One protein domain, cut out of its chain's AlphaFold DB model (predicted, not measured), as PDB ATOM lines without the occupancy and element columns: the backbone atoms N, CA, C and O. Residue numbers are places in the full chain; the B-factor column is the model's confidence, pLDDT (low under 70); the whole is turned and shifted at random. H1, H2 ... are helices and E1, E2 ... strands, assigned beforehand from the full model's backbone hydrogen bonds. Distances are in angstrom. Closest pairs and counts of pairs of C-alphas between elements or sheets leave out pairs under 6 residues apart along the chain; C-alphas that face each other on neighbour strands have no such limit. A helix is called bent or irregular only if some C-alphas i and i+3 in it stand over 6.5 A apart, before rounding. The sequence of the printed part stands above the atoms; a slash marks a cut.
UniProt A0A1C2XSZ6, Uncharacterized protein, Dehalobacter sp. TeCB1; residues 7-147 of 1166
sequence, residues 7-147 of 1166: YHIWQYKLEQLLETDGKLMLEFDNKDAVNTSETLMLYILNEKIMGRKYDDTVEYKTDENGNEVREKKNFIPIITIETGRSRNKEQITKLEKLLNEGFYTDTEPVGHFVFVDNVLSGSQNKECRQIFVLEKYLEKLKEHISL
ATOM      1  N   TYR A   7     275.765 244.300 140.786       93.50
ATOM      2  CA  TYR A   7     275.056 244.672 142.014       93.50
ATOM      3  C   TYR A   7     276.033 245.161 143.071       93.50
ATOM      4  O   TYR A   7     277.222 244.867 143.008       93.50
ATOM      5  N   HIS A   8     275.519 245.855 144.083       92.25
ATOM      6  CA  HIS A   8     276.322 246.288 145.223       92.25
ATOM      7  C   HIS A   8     275.873 245.575 146.501       92.25
ATOM      8  O   HIS A   8     274.685 245.588 146.836       92.25
ATOM      9  N   ILE A   9     276.833 244.953 147.187       92.56
ATOM     10  CA  ILE A   9     276.672 244.270 148.483       92.56
ATOM     11  C   ILE A   9     277.771 244.723 149.448       92.56
ATOM     12  O   ILE A   9     278.737 245.356 149.025       92.56
ATOM     13  N   TRP A  10     277.684 244.350 150.723       91.56
ATOM     14  CA  TRP A  10     278.731 244.661 151.700       91.56
ATOM     15  C   TRP A  10     279.492 243.426 152.173       91.56
ATOM     16  O   TRP A  10     278.940 242.326 152.254       91.56
ATOM     17  N   GLN A  11     280.772 243.611 152.499       89.31
ATOM     18  CA  GLN A  11     281.652 242.541 152.964       89.31
ATOM     19  C   GLN A  11     282.428 242.990 154.203       89.31
ATOM     20  O   GLN A  11     283.139 243.991 154.155       89.31
ATOM     21  N   TYR A  12     282.320 242.221 155.287       89.31
ATOM     22  CA  TYR A  12     282.933 242.527 156.583       89.31
ATOM     23  C   TYR A  12     283.599 241.296 157.205       89.31
ATOM     24  O   TYR A  12     283.418 240.166 156.750       89.31
ATOM     25  N   LYS A  13     284.389 241.511 158.258       87.69
ATOM     26  CA  LYS A  13     285.034 240.473 159.074       87.69
ATOM     27  C   LYS A  13     284.322 240.344 160.421       87.69
ATOM     28  O   LYS A  13     283.829 241.332 160.961       87.69
ATOM     29  N   LEU A  14     284.334 239.148 161.010       89.19
ATOM     30  CA  LEU A  14     283.750 238.868 162.334       89.19
ATOM     31  C   LEU A  14     284.272 239.809 163.439       89.19
ATOM     32  O   LEU A  14     283.557 240.144 164.383       89.19
ATOM     33  N   GLU A  15     285.520 240.256 163.318       87.38
ATOM     34  CA  GLU A  15     286.175 241.195 164.237       87.38
ATOM     35  C   GLU A  15     285.562 242.604 164.200       87.38
ATOM     36  O   GLU A  15     285.639 243.315 165.195       87.38
ATOM     37  N   GLN A  16     284.921 242.990 163.092       89.06
ATOM     38  CA  GLN A  16     284.314 244.314 162.911       89.06
ATOM     39  C   GLN A  16     282.915 244.428 163.531       89.06
ATOM     40  O   GLN A  16     282.388 245.529 163.640       89.06
ATOM     41  N   LEU A  17     282.316 243.310 163.950       90.75
ATOM     42  CA  LEU A  17     281.068 243.319 164.709       90.75
ATOM     43  C   LEU A  17     281.333 243.760 166.149       90.75
ATOM     44  O   LEU A  17     282.185 243.179 166.825       90.75
ATOM     45  N   LEU A  18     280.570 244.728 166.640       91.62
ATOM     46  CA  LEU A  18     280.652 245.198 168.021       91.62
ATOM     47  C   LEU A  18     279.505 244.611 168.833       91.62
ATOM     48  O   LEU A  18     278.383 244.514 168.348       91.62
ATOM     49  N   GLU A  19     279.769 244.211 170.071       89.69
ATOM     50  CA  GLU A  19     278.704 243.796 170.980       89.69
ATOM     51  C   GLU A  19     278.233 245.003 171.796       89.69
ATOM     52  O   GLU A  19     279.027 245.647 172.480       89.69
ATOM     53  N   THR A  20     276.949 245.343 171.701       88.50
ATOM     54  CA  THR A  20     276.311 246.447 172.436       88.50
ATOM     55  C   THR A  20     274.981 245.953 172.986       88.50
ATOM     56  O   THR A  20     274.183 245.381 172.249       88.50
ATOM     57  N   ASP A  21     274.763 246.099 174.296       86.31
ATOM     58  CA  ASP A  21     273.559 245.621 174.997       86.31
ATOM     59  C   ASP A  21     273.204 244.147 174.710       86.31
ATOM     60  O   ASP A  21     272.040 243.763 174.596       86.31
ATOM     61  N   GLY A  22     274.231 243.302 174.564       84.81
ATOM     62  CA  GLY A  22     274.067 241.882 174.260       84.81
ATOM     63  C   GLY A  22     273.631 241.587 172.823       84.81
ATOM     64  O   GLY A  22     273.301 240.440 172.539       84.81
ATOM     65  N   LYS A  23     273.656 242.563 171.910       90.44
ATOM     66  CA  LYS A  23     273.412 242.382 170.471       90.44
ATOM     67  C   LYS A  23     274.678 242.642 169.668       90.44
ATOM     68  O   LYS A  23     275.502 243.471 170.049       90.44
ATOM     69  N   LEU A  24     274.819 241.947 168.542       94.88
ATOM     70  CA  LEU A  24     275.867 242.240 167.570       94.88
ATOM     71  C   LEU A  24     275.418 243.397 166.675       94.88
ATOM     72  O   LEU A  24     274.344 243.338 166.079       94.88
ATOM     73  N   MET A  25     276.251 244.425 166.584       93.88
ATOM     74  CA  MET A  25     276.042 245.632 165.793       93.88
ATOM     75  C   MET A  25     277.104 245.722 164.698       93.88
ATOM     76  O   MET A  25     278.274 245.390 164.928       93.88
ATOM     77  N   LEU A  26     276.703 246.196 163.521       91.88
ATOM     78  CA  LEU A  26     277.600 246.510 162.414       91.88
ATOM     79  C   LEU A  26     277.298 247.909 161.880       91.88
ATOM     80  O   LEU A  26     276.183 248.186 161.434       91.88
ATOM     81  N   GLU A  27     278.310 248.765 161.883       84.94
ATOM     82  CA  GLU A  27     278.265 250.054 161.198       84.94
ATOM     83  C   GLU A  27     278.861 249.908 159.796       84.94
ATOM     84  O   GLU A  27     279.939 249.331 159.630       84.94
ATOM     85  N   PHE A  28     278.161 250.422 158.782       83.56
ATOM     86  CA  PHE A  28     278.646 250.433 157.405       83.56
ATOM     87  C   PHE A  28     278.127 251.633 156.611       83.56
ATOM     88  O   PHE A  28     277.088 252.206 156.935       83.56
ATOM     89  N   ASP A  29     278.840 251.992 155.542       78.44
ATOM     90  CA  ASP A  29     278.447 253.044 154.600       78.44
ATOM     91  C   ASP A  29     278.109 252.442 153.216       78.44
ATOM     92  O   ASP A  29     278.699 251.460 152.758       78.44
ATOM     93  N   ASN A  30     277.183 253.058 152.481       80.69
ATOM     94  CA  ASN A  30     276.974 252.796 151.052       80.69
ATOM     95  C   ASN A  30     278.266 253.006 150.234       80.69
ATOM     96  O   ASN A  30     278.506 252.322 149.228       80.69
ATOM     97  N   LYS A  31     279.136 253.925 150.675       74.81
ATOM     98  CA  LYS A  31     280.479 254.133 150.115       74.81
ATOM     99  C   LYS A  31     281.359 252.879 150.237       74.81
ATOM    100  O   LYS A  31     282.178 252.659 149.343       74.81
ATOM    101  N   ASP A  32     281.106 251.997 151.205       78.81
ATOM    102  CA  ASP A  32     281.857 250.749 151.416       78.81
ATOM    103  C   ASP A  32     281.340 249.565 150.588       78.81
ATOM    104  O   ASP A  32     282.012 248.538 150.488       78.81
ATOM    105  N   ALA A  33     280.159 249.689 149.970       85.06
ATOM    106  CA  ALA A  33     279.581 248.603 149.186       85.06
ATOM    107  C   ALA A  33     280.499 248.210 148.018       85.06
ATOM    108  O   ALA A  33     280.968 249.064 147.256       85.06
ATOM    109  N   VAL A  34     280.720 246.914 147.839       84.31
ATOM    110  CA  VAL A  34     281.544 246.361 146.768       84.31
ATOM    111  C   VAL A  34     280.671 245.880 145.621       84.31
ATOM    112  O   VAL A  34     279.546 245.415 145.819       84.31
ATOM    113  N   ASN A  35     281.203 245.995 144.410       85.38
ATOM    114  CA  ASN A  35     280.539 245.501 143.217       85.38
ATOM    115  C   ASN A  35     280.637 243.964 143.139       85.38
ATOM    116  O   ASN A  35     281.697 243.396 143.401       85.38
ATOM    117  N   THR A  36     279.548 243.299 142.762       89.06
ATOM    118  CA  THR A  36     279.466 241.852 142.533       89.06
ATOM    119  C   THR A  36     278.692 241.549 141.253       89.06
ATOM    120  O   THR A  36     277.745 242.252 140.896       89.06
ATOM    121  N   SER A  37     279.071 240.473 140.563       92.69
ATOM    122  CA  SER A  37     278.363 240.040 139.357       92.69
ATOM    123  C   SER A  37     277.009 239.404 139.681       92.69
ATOM    124  O   SER A  37     276.770 238.915 140.782       92.69
ATOM    125  N   GLU A  38     276.118 239.426 138.691       94.44
ATOM    126  CA  GLU A  38     274.809 238.771 138.709       94.44
ATOM    127  C   GLU A  38     274.894 237.281 139.049       94.44
ATOM    128  O   GLU A  38     275.687 236.539 138.465       94.44
ATOM    129  N   THR A  39     273.989 236.843 139.923       96.50
ATOM    130  CA  THR A  39     273.748 235.435 140.257       96.50
ATOM    131  C   THR A  39     272.244 235.171 140.196       96.50
ATOM    132  O   THR A  39     271.449 236.105 140.292       96.50
ATOM    133  N   LEU A  40     271.817 233.910 140.082       96.56
ATOM    134  CA  LEU A  40     270.384 233.579 140.139       96.56
ATOM    135  C   LEU A  40     269.745 234.069 141.452       96.56
ATOM    136  O   LEU A  40     268.628 234.573 141.439       96.56
ATOM    137  N   MET A  41     270.466 233.980 142.573       96.69
ATOM    138  CA  MET A  41     270.002 234.446 143.880       96.69
ATOM    139  C   MET A  41     269.778 235.965 143.906       96.69
ATOM    140  O   MET A  41     268.747 236.421 144.399       96.69
ATOM    141  N   LEU A  42     270.723 236.750 143.372       96.50
ATOM    142  CA  LEU A  42     270.609 238.214 143.332       96.50
ATOM    143  C   LEU A  42     269.467 238.655 142.413       96.50
ATOM    144  O   LEU A  42     268.673 239.510 142.807       96.50
ATOM    145  N   TYR A  43     269.328 238.015 141.253       95.81
ATOM    146  CA  TYR A  43     268.216 238.229 140.333       95.81
ATOM    147  C   TYR A  43     266.857 237.977 140.989       95.81
ATOM    148  O   TYR A  43     265.983 238.846 140.963       95.81
ATOM    149  N   ILE A  44     266.684 236.813 141.620       96.44
ATOM    150  CA  ILE A  44     265.441 236.452 142.307       96.44
ATOM    151  C   ILE A  44     265.138 237.442 143.434       96.44
ATOM    152  O   ILE A  44     264.012 237.941 143.532       96.44
ATOM    153  N   LEU A  45     266.134 237.770 144.261       96.94
ATOM    154  CA  LEU A  45     265.955 238.721 145.351       96.94
ATOM    155  C   LEU A  45     265.547 240.102 144.819       96.94
ATOM    156  O   LEU A  45     264.575 240.679 145.303       96.94
ATOM    157  N   ASN A  46     266.232 240.614 143.798       96.12
ATOM    158  CA  ASN A  46     265.968 241.938 143.247       96.12
ATOM    159  C   ASN A  46     264.620 242.028 142.518       96.12
ATOM    160  O   ASN A  46     263.797 242.888 142.840       96.12
ATOM    161  N   GLU A  47     264.387 241.139 141.552       95.31
ATOM    162  CA  GLU A  47     263.265 241.268 140.621       95.31
ATOM    163  C   GLU A  47     261.998 240.559 141.098       95.31
ATOM    164  O   GLU A  47     260.900 241.085 140.914       95.31
ATOM    165  N   LYS A  48     262.117 239.389 141.737       95.00
ATOM    166  CA  LYS A  48     260.950 238.572 142.115       95.00
ATOM    167  C   LYS A  48     260.488 238.839 143.545       95.00
ATOM    168  O   LYS A  48     259.288 238.943 143.787       95.00
ATOM    169  N   ILE A  49     261.420 239.001 144.486       96.56
ATOM    170  CA  ILE A  49     261.092 239.220 145.904       96.56
ATOM    171  C   ILE A  49     260.900 240.708 146.209       96.56
ATOM    172  O   ILE A  49     259.910 241.079 146.842       96.56
ATOM    173  N   MET A  50     261.827 241.564 145.769       95.69
ATOM    174  CA  MET A  50     261.762 243.010 146.023       95.69
ATOM    175  C   MET A  50     260.968 243.786 144.964       95.69
ATOM    176  O   MET A  50     260.653 244.952 145.197       95.69
ATOM    177  N   GLY A  51     260.639 243.168 143.824       94.69
ATOM    178  CA  GLY A  51     259.836 243.784 142.761       94.69
ATOM    179  C   GLY A  51     260.516 244.964 142.060       94.69
ATOM    180  O   GLY A  51     259.832 245.836 141.523       94.69
ATOM    181  N   ARG A  52     261.853 245.031 142.093       94.44
ATOM    182  CA  ARG A  52     262.644 246.096 141.459       94.44
ATOM    183  C   ARG A  52     263.108 245.645 140.080       94.44
ATOM    184  O   ARG A  52     263.342 244.466 139.864       94.44
ATOM    185  N   LYS A  53     263.300 246.576 139.149       91.56
ATOM    186  CA  LYS A  53     264.008 246.280 137.894       91.56
ATOM    187  C   LYS A  53     265.488 246.591 138.063       91.56
ATOM    188  O   LYS A  53     265.836 247.493 138.821       91.56
ATOM    189  N   TYR A  54     266.339 245.851 137.362       92.88
ATOM    190  CA  TYR A  54     267.745 246.214 137.235       92.88
ATOM    191  C   TYR A  54     267.879 247.552 136.490       92.88
ATOM    192  O   TYR A  54     267.312 247.702 135.407       92.88
ATOM    193  N   ASP A  55     268.614 248.501 137.070       91.75
ATOM    194  CA  ASP A  55     268.927 249.797 136.463       91.75
ATOM    195  C   ASP A  55     270.337 249.761 135.853       91.75
ATOM    196  O   ASP A  55     271.330 249.602 136.567       91.75
ATOM    197  N   ASP A  56     270.435 249.871 134.530       87.50
ATOM    198  CA  ASP A  56     271.699 249.882 133.789       87.50
ATOM    199  C   ASP A  56     272.226 251.293 133.488       87.50
ATOM    200  O   ASP A  56     273.301 251.432 132.894       87.50
ATOM    201  N   THR A  57     271.515 252.338 133.923       85.31
ATOM    202  CA  THR A  57     271.921 253.727 133.699       85.31
ATOM    203  C   THR A  57     273.160 254.093 134.518       85.31
ATOM    204  O   THR A  57     273.360 253.651 135.653       85.31
ATOM    205  N   VAL A  58     274.026 254.919 133.927       79.75
ATOM    206  CA  VAL A  58     275.240 255.431 134.573       79.75
ATOM    207  C   VAL A  58     275.028 256.903 134.897       79.75
ATOM    208  O   VAL A  58     274.859 257.715 133.994       79.75
ATOM    209  N   GLU A  59     275.050 257.231 136.186       81.19
ATOM    210  CA  GLU A  59     274.891 258.589 136.712       81.19
ATOM    211  C   GLU A  59     276.085 258.952 137.602       81.19
ATOM    212  O   GLU A  59     276.726 258.078 138.198       81.19
ATOM    213  N   TYR A  60     276.381 260.246 137.688       76.12
ATOM    214  CA  TYR A  60     277.449 260.813 138.505       76.12
ATOM    215  C   TYR A  60     276.853 261.851 139.463       76.12
ATOM    216  O   TYR A  60     275.918 262.566 139.103       76.12
ATOM    217  N   LYS A  61     277.371 261.920 140.692       78.69
ATOM    218  CA  LYS A  61     276.940 262.849 141.745       78.69
ATOM    219  C   LYS A  61     278.121 263.614 142.312       78.69
ATOM    220  O   LYS A  61     279.180 263.039 142.523       78.69
ATOM    221  N   THR A  62     277.914 264.889 142.614       65.19
ATOM    222  CA  THR A  62     278.924 265.733 143.253       65.19
ATOM    223  C   THR A  62     279.049 265.399 144.746       65.19
ATOM    224  O   THR A  62     278.054 265.439 145.469       65.19
ATOM    225  N   ASP A  63     280.249 265.049 145.206       65.56
ATOM    226  CA  ASP A  63     280.557 264.777 146.611       65.56
ATOM    227  C   ASP A  63     280.712 266.067 147.444       65.56
ATOM    228  O   ASP A  63     280.649 267.189 146.939       65.56
ATOM    229  N   GLU A  64     280.937 265.895 148.748       53.50
ATOM    230  CA  GLU A  64     281.111 266.963 149.749       53.50
ATOM    231  C   GLU A  64     282.282 267.917 149.431       53.50
ATOM    232  O   GLU A  64     282.339 269.030 149.950       53.50
ATOM    233  N   ASN A  65     283.198 267.495 148.554       44.53
ATOM    234  CA  ASN A  65     284.370 268.243 148.113       44.53
ATOM    235  C   ASN A  65     284.203 268.817 146.691       44.53
ATOM    236  O   ASN A  65     285.160 269.353 146.132       44.53
ATOM    237  N   GLY A  66     283.015 268.704 146.085       43.78
ATOM    238  CA  GLY A  66     282.754 269.209 144.739       43.78
ATOM    239  C   GLY A  66     283.177 268.270 143.599       43.78
ATOM    240  O   GLY A  66     283.333 268.748 142.476       43.78
ATOM    241  N   ASN A  67     283.393 266.970 143.845       43.72
ATOM    242  CA  ASN A  67     283.857 266.001 142.835       43.72
ATOM    243  C   ASN A  67     282.723 265.129 142.299       43.72
ATOM    244  O   ASN A  67     281.932 264.609 143.075       43.72
ATOM    245  N   GLU A  68     282.677 264.886 140.992       48.56
ATOM    246  CA  GLU A  68     281.721 263.953 140.389       48.56
ATOM    247  C   GLU A  68     282.138 262.492 140.618       48.56
ATOM    248  O   GLU A  68     283.072 261.978 140.009       48.56
ATOM    249  N   VAL A  69     281.422 261.798 141.498       64.75
ATOM    250  CA  VAL A  69     281.602 260.378 141.811       64.75
ATOM    251  C   VAL A  69     280.479 259.578 141.164       64.75
ATOM    252  O   VAL A  69     279.307 259.951 141.246       64.75
ATOM    253  N   ARG A  70     280.815 258.452 140.525       74.75
ATOM    254  CA  ARG A  70     279.813 257.552 139.941       74.75
ATOM    255  C   ARG A  70     278.857 257.055 141.025       74.75
ATOM    256  O   ARG A  70     279.285 256.477 142.024       74.75
ATOM    257  N   GLU A  71     277.562 257.224 140.795       82.88
ATOM    258  CA  GLU A  71     276.542 256.738 141.711       82.88
ATOM    259  C   GLU A  71     276.462 255.207 141.660       82.88
ATOM    260  O   GLU A  71     276.287 254.595 140.602       82.88
ATOM    261  N   LYS A  72     276.594 254.577 142.830       86.31
ATOM    262  CA  LYS A  72     276.335 253.145 142.991       86.31
ATOM    263  C   LYS A  72     274.821 252.917 142.967       86.31
ATOM    264  O   LYS A  72     274.080 253.603 143.663       86.31
ATOM    265  N   LYS A  73     274.370 251.945 142.174       88.06
ATOM    266  CA  LYS A  73     272.956 251.562 141.999       88.06
ATOM    267  C   LYS A  73     272.780 250.052 142.200       88.06
ATOM    268  O   LYS A  73     273.763 249.335 142.350       88.06
ATOM    269  N   ASN A  74     271.545 249.548 142.190       92.88
ATOM    270  CA  ASN A  74     271.245 248.112 142.353       92.88
ATOM    271  C   ASN A  74     271.806 247.509 143.660       92.88
ATOM    272  O   ASN A  74     272.407 246.434 143.661       92.88
ATOM    273  N   PHE A  75     271.627 248.212 144.783       93.06
ATOM    274  CA  PHE A  75     271.986 247.687 146.101       93.06
ATOM    275  C   PHE A  75     271.084 246.520 146.496       93.06
ATOM    276  O   PHE A  75     269.847 246.625 146.475       93.06
ATOM    277  N   ILE A  76     271.717 245.432 146.917       94.38
ATOM    278  CA  ILE A  76     271.051 244.243 147.430       94.38
ATOM    279  C   ILE A  76     271.301 244.178 148.935       94.38
ATOM    280  O   ILE A  76     272.452 244.303 149.343       94.38
ATOM    281  N   PRO A  77     270.265 243.975 149.773       93.75
ATOM    282  CA  PRO A  77     270.397 243.926 151.229       93.75
ATOM    283  C   PRO A  77     271.000 242.585 151.679       93.75
ATOM    284  O   PRO A  77     270.379 241.831 152.429       93.75
ATOM    285  N   ILE A  78     272.193 242.284 151.170       94.75
ATOM    286  CA  ILE A  78     273.029 241.143 151.514       94.75
ATOM    287  C   ILE A  78     274.352 241.671 152.058       94.75
ATOM    288  O   ILE A  78     275.004 242.522 151.447       94.75
ATOM    289  N   ILE A  79     274.762 241.107 153.188       94.19
ATOM    290  CA  ILE A  79     276.062 241.348 153.801       94.19
ATOM    291  C   ILE A  79     276.745 239.998 153.965       94.19
ATOM    292  O   ILE A  79     276.150 239.049 154.476       94.19
ATOM    293  N   THR A  80     277.996 239.887 153.528       93.75
ATOM    294  CA  THR A  80     278.795 238.683 153.769       93.75
ATOM    295  C   THR A  80     279.793 238.925 154.886       93.75
ATOM    296  O   THR A  80     280.487 239.944 154.863       93.75
ATOM    297  N   ILE A  81     279.915 237.977 155.814       91.88
ATOM    298  CA  ILE A  81     280.870 238.059 156.922       91.88
ATOM    299  C   ILE A  81     281.909 236.945 156.801       91.88
ATOM    300  O   ILE A  81     281.563 235.764 156.749       91.88
ATOM    301  N   GLU A  82     283.185 237.328 156.752       89.06
ATOM    302  CA  GLU A  82     284.331 236.423 156.865       89.06
ATOM    303  C   GLU A  82     284.574 236.102 158.345       89.06
ATOM    304  O   GLU A  82     284.857 236.986 159.157       89.06
ATOM    305  N   THR A  83     284.451 234.827 158.706       80.88
ATOM    306  CA  THR A  83     284.484 234.370 160.102       80.88
ATOM    307  C   THR A  83     285.882 234.004 160.595       80.88
ATOM    308  O   THR A  83     286.047 233.682 161.769       80.88
ATOM    309  N   GLY A  84     286.885 234.046 159.711       72.19
ATOM    310  CA  GLY A  84     288.269 233.670 160.006       72.19
ATOM    311  C   GLY A  84     288.499 232.154 160.113       72.19
ATOM    312  O   GLY A  84     287.556 231.366 160.186       72.19
ATOM    313  N   ARG A  85     289.783 231.761 160.109       70.94
ATOM    314  CA  ARG A  85     290.273 230.372 160.229       70.94
ATOM    315  C   ARG A  85     290.847 230.114 161.624       70.94
ATOM    316  O   ARG A  85     291.277 231.060 162.278       70.94
ATOM    317  N   SER A  86     290.884 228.844 162.042       67.25
ATOM    318  CA  SER A  86     291.500 228.386 163.305       67.25
ATOM    319  C   SER A  86     291.085 229.240 164.514       67.25
ATOM    320  O   SER A  86     291.907 229.824 165.221       67.25
ATOM    321  N   ARG A  87     289.764 229.344 164.691       76.38
ATOM    322  CA  ARG A  87     289.090 230.221 165.654       76.38
ATOM    323  C   ARG A  87     289.389 229.789 167.092       76.38
ATOM    324  O   ARG A  87     289.319 228.605 167.418       76.38
ATOM    325  N   ASN A  88     289.690 230.748 167.963       81.12
ATOM    326  CA  ASN A  88     289.786 230.500 169.401       81.12
ATOM    327  C   ASN A  88     288.383 230.357 170.034       81.12
ATOM    328  O   ASN A  88     287.363 230.595 169.386       81.12
ATOM    329  N   LYS A  89     288.322 229.990 171.319       84.38
ATOM    330  CA  LYS A  89     287.049 229.757 172.022       84.38
ATOM    331  C   LYS A  89     286.114 230.977 172.007       84.38
ATOM    332  O   LYS A  89     284.918 230.814 171.819       84.38
ATOM    333  N   GLU A  90     286.654 232.183 172.165       83.75
ATOM    334  CA  GLU A  90     285.880 233.432 172.146       83.75
ATOM    335  C   GLU A  90     285.300 233.718 170.752       83.75
ATOM    336  O   GLU A  90     284.122 234.042 170.612       83.75
ATOM    337  N   GLN A  91     286.104 233.522 169.704       86.12
ATOM    338  CA  GLN A  91     285.678 233.662 168.312       86.12
ATOM    339  C   GLN A  91     284.605 232.636 167.935       86.12
ATOM    340  O   GLN A  91     283.682 232.981 167.199       86.12
ATOM    341  N   ILE A  92     284.698 231.402 168.445       87.38
ATOM    342  CA  ILE A  92     283.665 230.372 168.257       87.38
ATOM    343  C   ILE A  92     282.353 230.820 168.904       87.38
ATOM    344  O   ILE A  92     281.331 230.821 168.230       87.38
ATOM    345  N   THR A  93     282.380 231.298 170.150       90.12
ATOM    346  CA  THR A  93     281.176 231.801 170.832       90.12
ATOM    347  C   THR A  93     280.555 232.996 170.104       90.12
ATOM    348  O   THR A  93     279.338 233.060 169.924       90.12
ATOM    349  N   LYS A  94     281.374 233.939 169.623       90.75
ATOM    350  CA  LYS A  94     280.888 235.084 168.837       90.75
ATOM    351  C   LYS A  94     280.270 234.644 167.508       90.75
ATOM    352  O   LYS A  94     279.258 235.201 167.088       90.75
ATOM    353  N   LEU A  95     280.863 233.649 166.850       92.50
ATOM    354  CA  LEU A  95     280.334 233.066 165.621       92.50
ATOM    355  C   LEU A  95     279.013 232.329 165.859       92.50
ATOM    356  O   LEU A  95     278.067 232.533 165.107       92.50
ATOM    357  N   GLU A  96     278.933 231.501 166.899       93.06
ATOM    358  CA  GLU A  96     277.701 230.817 167.307       93.06
ATOM    359  C   GLU A  96     276.573 231.822 167.514       93.06
ATOM    360  O   GLU A  96     275.482 231.648 166.968       93.06
ATOM    361  N   LYS A  97     276.853 232.908 168.239       93.56
ATOM    362  CA  LYS A  97     275.903 234.000 168.437       93.56
ATOM    363  C   LYS A  97     275.484 234.639 167.115       93.56
ATOM    364  O   LYS A  97     274.294 234.761 166.854       93.56
ATOM    365  N   LEU A  98     276.442 234.976 166.252       95.56
ATOM    366  CA  LEU A  98     276.176 235.563 164.938       95.56
ATOM    367  C   LEU A  98     275.287 234.668 164.056       95.56
ATOM    368  O   LEU A  98     274.366 235.165 163.416       95.56
ATOM    369  N   LEU A  99     275.545 233.360 164.003       95.62
ATOM    370  CA  LEU A  99     274.772 232.433 163.166       95.62
ATOM    371  C   LEU A  99     273.370 232.161 163.732       95.62
ATOM    372  O   LEU A  99     272.418 231.954 162.973       95.62
ATOM    373  N   ASN A 100     273.227 232.167 165.059       95.19
ATOM    374  CA  ASN A 100     271.936 231.978 165.712       95.19
ATOM    375  C   ASN A 100     271.068 233.232 165.639       95.19
ATOM    376  O   ASN A 100     269.925 233.149 165.185       95.19
ATOM    377  N   GLU A 101     271.617 234.367 166.060       95.00
ATOM    378  CA  GLU A 101     270.870 235.598 166.300       95.00
ATOM    379  C   GLU A 101     270.944 236.578 165.133       95.00
ATOM    380  O   GLU A 101     269.985 237.304 164.933       95.00
ATOM    381  N   GLY A 102     272.018 236.587 164.338       96.12
ATOM    382  CA  GLY A 102     272.264 237.630 163.342       96.12
ATOM    383  C   GLY A 102     272.940 238.871 163.935       96.12
ATOM    384  O   GLY A 102     273.631 238.801 164.954       96.12
ATOM    385  N   PHE A 103     272.786 240.012 163.265       96.00
ATOM    386  CA  PHE A 103     273.294 241.307 163.724       96.00
ATOM    387  C   PHE A 103     272.394 242.459 163.268       96.00
ATOM    388  O   PHE A 103     271.568 242.313 162.366       96.00
ATOM    389  N   TYR A 104     272.559 243.618 163.895       94.69
ATOM    390  CA  TYR A 104     271.749 244.808 163.663       94.69
ATOM    391  C   TYR A 104     272.578 245.939 163.062       94.69
ATOM    392  O   TYR A 104     273.790 246.030 163.269       94.69
ATOM    393  N   THR A 105     271.897 246.800 162.317       88.69
ATOM    394  CA  THR A 105     272.486 247.942 161.620       88.69
ATOM    395  C   THR A 105     271.560 249.136 161.817       88.69
ATOM    396  O   THR A 105     270.343 249.023 161.639       88.69
ATOM    397  N   ASP A 106     272.143 250.282 162.161       84.38
ATOM    398  CA  ASP A 106     271.429 251.563 162.270       84.38
ATOM    399  C   ASP A 106     271.616 252.426 161.005       84.38
ATOM    400  O   ASP A 106     271.228 253.592 160.949       84.38
ATOM    401  N   THR A 107     272.215 251.839 159.967       78.12
ATOM    402  CA  THR A 107     272.559 252.455 158.680       78.12
ATOM    403  C   THR A 107     271.796 251.773 157.546       78.12
ATOM    404  O   THR A 107     271.555 250.569 157.595       78.12
ATOM    405  N   GLU A 108     271.362 252.547 156.544       75.62
ATOM    406  CA  GLU A 108     270.564 252.049 155.413       75.62
ATOM    407  C   GLU A 108     271.317 250.983 154.590       75.62
ATOM    408  O   GLU A 108     272.428 251.259 154.139       75.62
ATOM    409  N   PRO A 109     270.713 249.810 154.302       76.44
ATOM    410  CA  PRO A 109     269.402 249.348 154.776       76.44
ATOM    411  C   PRO A 109     269.376 249.036 156.281       76.44
ATOM    412  O   PRO A 109     270.019 248.090 156.726       76.44
ATOM    413  N   VAL A 110     268.564 249.791 157.031       84.25
ATOM    414  CA  VAL A 110     268.447 249.679 158.494       84.25
ATOM    415  C   VAL A 110     267.689 248.410 158.854       84.25
ATOM    416  O   VAL A 110     266.625 248.126 158.288       84.25
ATOM    417  N   GLY A 111     268.186 247.682 159.850       91.19
ATOM    418  CA  GLY A 111     267.421 246.626 160.495       91.19
ATOM    419  C   GLY A 111     268.243 245.416 160.900       91.19
ATOM    420  O   GLY A 111     269.429 245.500 161.204       91.19
ATOM    421  N   HIS A 112     267.552 244.281 160.953       95.62
ATOM    422  CA  HIS A 112     268.084 243.025 161.453       95.62
ATOM    423  C   HIS A 112     268.505 242.114 160.295       95.62
ATOM    424  O   HIS A 112     267.684 241.735 159.452       95.62
ATOM    425  N   PHE A 113     269.793 241.785 160.243       97.12
ATOM    426  CA  PHE A 113     270.388 240.888 159.264       97.12
ATOM    427  C   PHE A 113     270.570 239.504 159.864       97.12
ATOM    428  O   PHE A 113     271.259 239.325 160.866       97.12
ATOM    429  N   VAL A 114     269.981 238.515 159.206       97.56
ATOM    430  CA  VAL A 114     269.912 237.133 159.680       97.56
ATOM    431  C   VAL A 114     270.641 236.202 158.725       97.56
ATOM    432  O   VAL A 114     270.719 236.448 157.519       97.56
ATOM    433  N   PHE A 115     271.204 235.137 159.287       97.25
ATOM    434  CA  PHE A 115     271.975 234.143 158.552       97.25
ATOM    435  C   PHE A 115     271.100 233.379 157.543       97.25
ATOM    436  O   PHE A 115     270.033 232.876 157.897       97.25
ATOM    437  N   VAL A 116     271.567 233.270 156.295       97.06
ATOM    438  CA  VAL A 116     270.946 232.437 155.252       97.06
ATOM    439  C   VAL A 116     271.416 230.991 155.422       97.06
ATOM    440  O   VAL A 116     272.392 230.548 154.823       97.06
ATOM    441  N   ASP A 117     270.702 230.253 156.264       95.19
ATOM    442  CA  ASP A 117     271.068 228.922 156.763       95.19
ATOM    443  C   ASP A 117     270.841 227.755 155.787       95.19
ATOM    444  O   ASP A 117     271.111 226.610 156.136       95.19
ATOM    445  N   ASN A 118     270.374 228.002 154.562       95.44
ATOM    446  CA  ASN A 118     270.189 226.953 153.557       95.44
ATOM    447  C   ASN A 118     271.134 227.064 152.352       95.44
ATOM    448  O   ASN A 118     270.951 226.326 151.386       95.44
ATOM    449  N   VAL A 119     272.153 227.932 152.401       94.88
ATOM    450  CA  VAL A 119     273.121 228.132 151.312       94.88
ATOM    451  C   VAL A 119     274.547 228.190 151.839       94.88
ATOM    452  O   VAL A 119     274.894 229.071 152.617       94.88
ATOM    453  N   LEU A 120     275.402 227.306 151.325       91.94
ATOM    454  CA  LEU A 120     276.852 227.410 151.485       91.94
ATOM    455  C   LEU A 120     277.557 226.628 150.371       91.94
ATOM    456  O   LEU A 120     277.472 225.401 150.303       91.94
ATOM    457  N   SER A 121     278.250 227.329 149.472       87.75
ATOM    458  CA  SER A 121     279.079 226.685 148.443       87.75
ATOM    459  C   SER A 121     280.406 226.189 149.023       87.75
ATOM    460  O   SER A 121     280.892 226.693 150.035       87.75
ATOM    461  N   GLY A 122     281.060 225.257 148.323       81.00
ATOM    462  CA  GLY A 122     282.405 224.809 148.690       81.00
ATOM    463  C   GLY A 122     283.442 225.944 148.712       81.00
ATOM    464  O   GLY A 122     284.307 225.944 149.580       81.00
ATOM    465  N   SER A 123     283.339 226.935 147.814       80.38
ATOM    466  CA  SER A 123     284.234 228.108 147.817       80.38
ATOM    467  C   SER A 123     283.995 228.993 149.037       80.38
ATOM    468  O   SER A 123     284.932 229.337 149.749       80.38
ATOM    469  N   GLN A 124     282.727 229.295 149.334       84.62
ATOM    470  CA  GLN A 124     282.358 230.089 150.509       84.62
ATOM    471  C   GLN A 124     282.783 229.410 151.815       84.62
ATOM    472  O   GLN A 124     283.267 230.086 152.720       84.62
ATOM    473  N   ASN A 125     282.666 228.081 151.892       84.31
ATOM    474  CA  ASN A 125     283.132 227.316 153.044       84.31
ATOM    475  C   ASN A 125     284.658 227.441 153.232       84.31
ATOM    476  O   ASN A 125     285.122 227.781 154.319       84.31
ATOM    477  N   LYS A 126     285.441 227.284 152.153       77.38
ATOM    478  CA  LYS A 126     286.909 227.464 152.167       77.38
ATOM    479  C   LYS A 126     287.343 228.880 152.562       77.38
ATOM    480  O   LYS A 126     288.374 229.062 153.215       77.38
ATOM    481  N   GLU A 127     286.556 229.885 152.185       75.94
ATOM    482  CA  GLU A 127     286.749 231.286 152.580       75.94
ATOM    483  C   GLU A 127     286.228 231.600 153.994       75.94
ATOM    484  O   GLU A 127     286.389 232.725 154.463       75.94
ATOM    485  N   CYS A 128     285.596 230.639 154.676       84.50
ATOM    486  CA  CYS A 128     284.911 230.841 155.952       84.50
ATOM    487  C   CYS A 128     283.929 232.026 155.889       84.50
ATOM    488  O   CYS A 128     283.888 232.872 156.782       84.50
ATOM    489  N   ARG A 129     283.172 232.126 154.793       88.19
ATOM    490  CA  ARG A 129     282.324 233.277 154.475       88.19
ATOM    491  C   ARG A 129     280.850 232.901 154.515       88.19
ATOM    492  O   ARG A 129     280.423 232.013 153.786       88.19
ATOM    493  N   GLN A 130     280.078 233.638 155.310       93.69
ATOM    494  CA  GLN A 130     278.646 233.398 155.510       93.69
ATOM    495  C   GLN A 130     277.807 234.554 154.964       93.69
ATOM    496  O   GLN A 130     278.248 235.705 154.982       93.69
ATOM    497  N   ILE A 131     276.615 234.243 154.447       95.88
ATOM    498  CA  ILE A 131     275.690 235.216 153.847       95.88
ATOM    499  C   ILE A 131     274.614 235.593 154.865       95.88
ATOM    500  O   ILE A 131     273.972 234.723 155.451       95.88
ATOM    501  N   PHE A 132     274.373 236.893 155.007       97.06
ATOM    502  CA  PHE A 132     273.288 237.452 155.801       97.06
ATOM    503  C   PHE A 132     272.394 238.313 154.918       97.06
ATOM    504  O   PHE A 132     272.879 239.024 154.035       97.06
ATOM    505  N   VAL A 133     271.092 238.261 155.169       97.31
ATOM    506  CA  VAL A 133     270.075 239.035 154.450       97.31
ATOM    507  C   VAL A 133     269.172 239.741 155.452       97.31
ATOM    508  O   VAL A 133     268.997 239.272 156.576       97.31
ATOM    509  N   LEU A 134     268.579 240.862 155.053       96.00
ATOM    510  CA  LEU A 134     267.576 241.539 155.871       96.00
ATOM    511  C   LEU A 134     266.387 240.601 156.164       96.00
ATOM    512  O   LEU A 134     265.776 240.063 155.236       96.00
ATOM    513  N   GLU A 135     266.037 240.451 157.444       97.00
ATOM    514  CA  GLU A 135     265.131 239.420 157.985       97.00
ATOM    515  C   GLU A 135     263.820 239.254 157.214       97.00
ATOM    516  O   GLU A 135     263.414 238.138 156.893       97.00
ATOM    517  N   LYS A 136     263.195 240.365 156.809       95.88
ATOM    518  CA  LYS A 136     261.925 240.353 156.066       95.88
ATOM    519  C   LYS A 136     261.970 239.613 154.719       95.88
ATOM    520  O   LYS A 136     260.913 239.337 154.153       95.88
ATOM    521  N   TYR A 137     263.159 239.340 154.178       97.06
ATOM    522  CA  TYR A 137     263.343 238.626 152.912       97.06
ATOM    523  C   TYR A 137     263.792 237.171 153.078       97.06
ATOM    524  O   TYR A 137     263.726 236.438 152.092       97.06
ATOM    525  N   LEU A 138     264.216 236.742 154.276       96.69
ATOM    526  CA  LEU A 138     264.850 235.435 154.492       96.69
ATOM    527  C   LEU A 138     263.963 234.274 154.022       96.69
ATOM    528  O   LEU A 138     264.369 233.529 153.136       96.69
ATOM    529  N   GLU A 139     262.750 234.144 154.562       96.69
ATOM    530  CA  GLU A 139     261.891 232.979 154.292       96.69
ATOM    531  C   GLU A 139     261.521 232.858 152.809       96.69
ATOM    532  O   GLU A 139     261.685 231.799 152.204       96.69
ATOM    533  N   LYS A 140     261.135 233.972 152.174       97.25
ATOM    534  CA  LYS A 140     260.863 233.986 150.729       97.25
ATOM    535  C   LYS A 140     262.100 233.599 149.929       97.25
ATOM    536  O   LYS A 140     261.989 232.827 148.981       97.25
ATOM    537  N   LEU A 141     263.269 234.131 150.282       97.50
ATOM    538  CA  LEU A 141     264.510 233.820 149.582       97.50
ATOM    539  C   LEU A 141     264.853 232.331 149.705       97.50
ATOM    540  O   LEU A 141     265.152 231.701 148.692       97.50
ATOM    541  N   LYS A 142     264.718 231.752 150.905       97.12
ATOM    542  CA  LYS A 142     264.921 230.318 151.152       97.12
ATOM    543  C   LYS A 142     264.011 229.460 150.276       97.12
ATOM    544  O   LYS A 142     264.517 228.560 149.610       97.12
ATOM    545  N   GLU A 143     262.716 229.776 150.219       96.81
ATOM    546  CA  GLU A 143     261.746 229.066 149.376       96.81
ATOM    547  C   GLU A 143     262.110 229.114 147.886       96.81
ATOM    548  O   GLU A 143     262.011 228.104 147.196       96.81
ATOM    549  N   HIS A 144     262.552 230.266 147.370       97.12
ATOM    550  CA  HIS A 144     262.904 230.377 145.951       97.12
ATOM    551  C   HIS A 144     264.203 229.637 145.621       97.12
ATOM    552  O   HIS A 144     264.328 229.070 144.536       97.12
ATOM    553  N   ILE A 145     265.175 229.634 146.532       96.44
ATOM    554  CA  ILE A 145     266.449 228.930 146.343       96.44
ATOM    555  C   ILE A 145     266.238 227.411 146.340       96.44
ATOM    556  O   ILE A 145     266.808 226.720 145.497       96.44
ATOM    557  N   SER A 146     265.409 226.897 147.252       96.19
ATOM    558  CA  SER A 146     265.121 225.463 147.381       96.19
ATOM    559  C   SER A 146     264.008 224.966 146.459       96.19
ATOM    560  O   SER A 146     263.701 223.776 146.454       96.19
ATOM    561  N   LEU A 147     263.370 225.867 145.705       97.00
ATOM    562  CA  LEU A 147     262.126 225.602 144.974       97.00
ATOM    563  C   LEU A 147     260.996 225.081 145.878       97.00
ATOM    564  O   LEU A 147     260.122 224.339 145.431       97.00
TER     565      LEU A 147
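This is residues 7 to 147 of the 1166 residues of an uncharacterized protein of Dehalobacter sp. TeCB1 (UniProt A0A1C2XSZ6). A strongly twisted wall of six strands makes the core, with helices H1 and H4 packed on one face and H2 beside its strands near E9. The small hairpin E2 and E3 sits by edge strand E8, while the hairpin E5 and E6 reaches out as an arm, far from the core. The printed part has 141 residues, with four named helices and ten named strands in the order E1 E2 E3 E4 H1 E5 E6 E7 H2 E8 E9 H3 E10 H4. The large sheet is mixed, in the order E4 E1 E7 E10 E9 E8, and the class is mixed, helices and strands. The whole is compact, with a radius of gyration of the C-alphas of 16.1 A, and spans 47 by 43 by 28 A.

Find C-alpha 7 at (275.056, 244.672, 142.014); from there E1 runs 20.2 A to residue 13. Next come E2, residues 18 to 20, E3, 23 to 25, and E4, 34 to 37. H1, residues 40 to 49, is 12.3 A long. E5, residues 60 to 62, and E6, 68 to 70, precede E7, residues 75 to 82, which is 19.9 A long and bends by 52 degrees at residue 78. H2, residues 89 to 101, covers 18.1 A; then follow E8, 103 to 105, E9, 111 to 115, H3, 122 to 126, and E10, 129 to 134. H4, residues 135 to 146, ends at C-alpha 146, (265.121, 225.463, 147.381), 17.5 A from its first; it is irregular, with C-alphas 136 and 139 7.6 A apart.

Look first at E1 and E7, parallel, where N 80 and O 10 are 2.9 A apart. The other neighbours are antiparallel: E4 and E1 with N 36 and O 7 at 2.8 A, E7 and E10 with N 132 and O 79 at 2.8 A, E10 and E9 with N 114 and O 133 at 2.9 A, and the hairpin E8 and E9 with N 113 and O 103 at 2.8 A. H1 and H4 are on the same face, at heights of 10.3 A and 9.7 A over the sheet; they touch at C-alphas Leu 45 and Leu 141, 6.6 A, a steep tilt of 57 degrees, opposite ways. H2 is on the sheet too, its closest C-alphas to E9 being Leu 99 and Phe 115, 5.7 A, and H3 only grazes it with residues 123 to 125. In E2 and E3, N 25 and O 18 are 2.8 A apart; the closest C-alphas of E3 and E8 are Leu 24 and Phe 103, 4.7 A. In E5 and E6, N 61 and O 69 are 2.8 A apart. Every O i to N i+4 pair is within hydrogen-bond range in H2 and H3, against 5 of 6 in H1 and 6 of 8 in H4.

The C-alphas farthest apart are those of Gly 66 and Leu 147, 48.2 A. The printed part has no cut, and no link is long. Mean pLDDT of the printed part is 87.7; residues 62 to 69 and residue 86 are under 70.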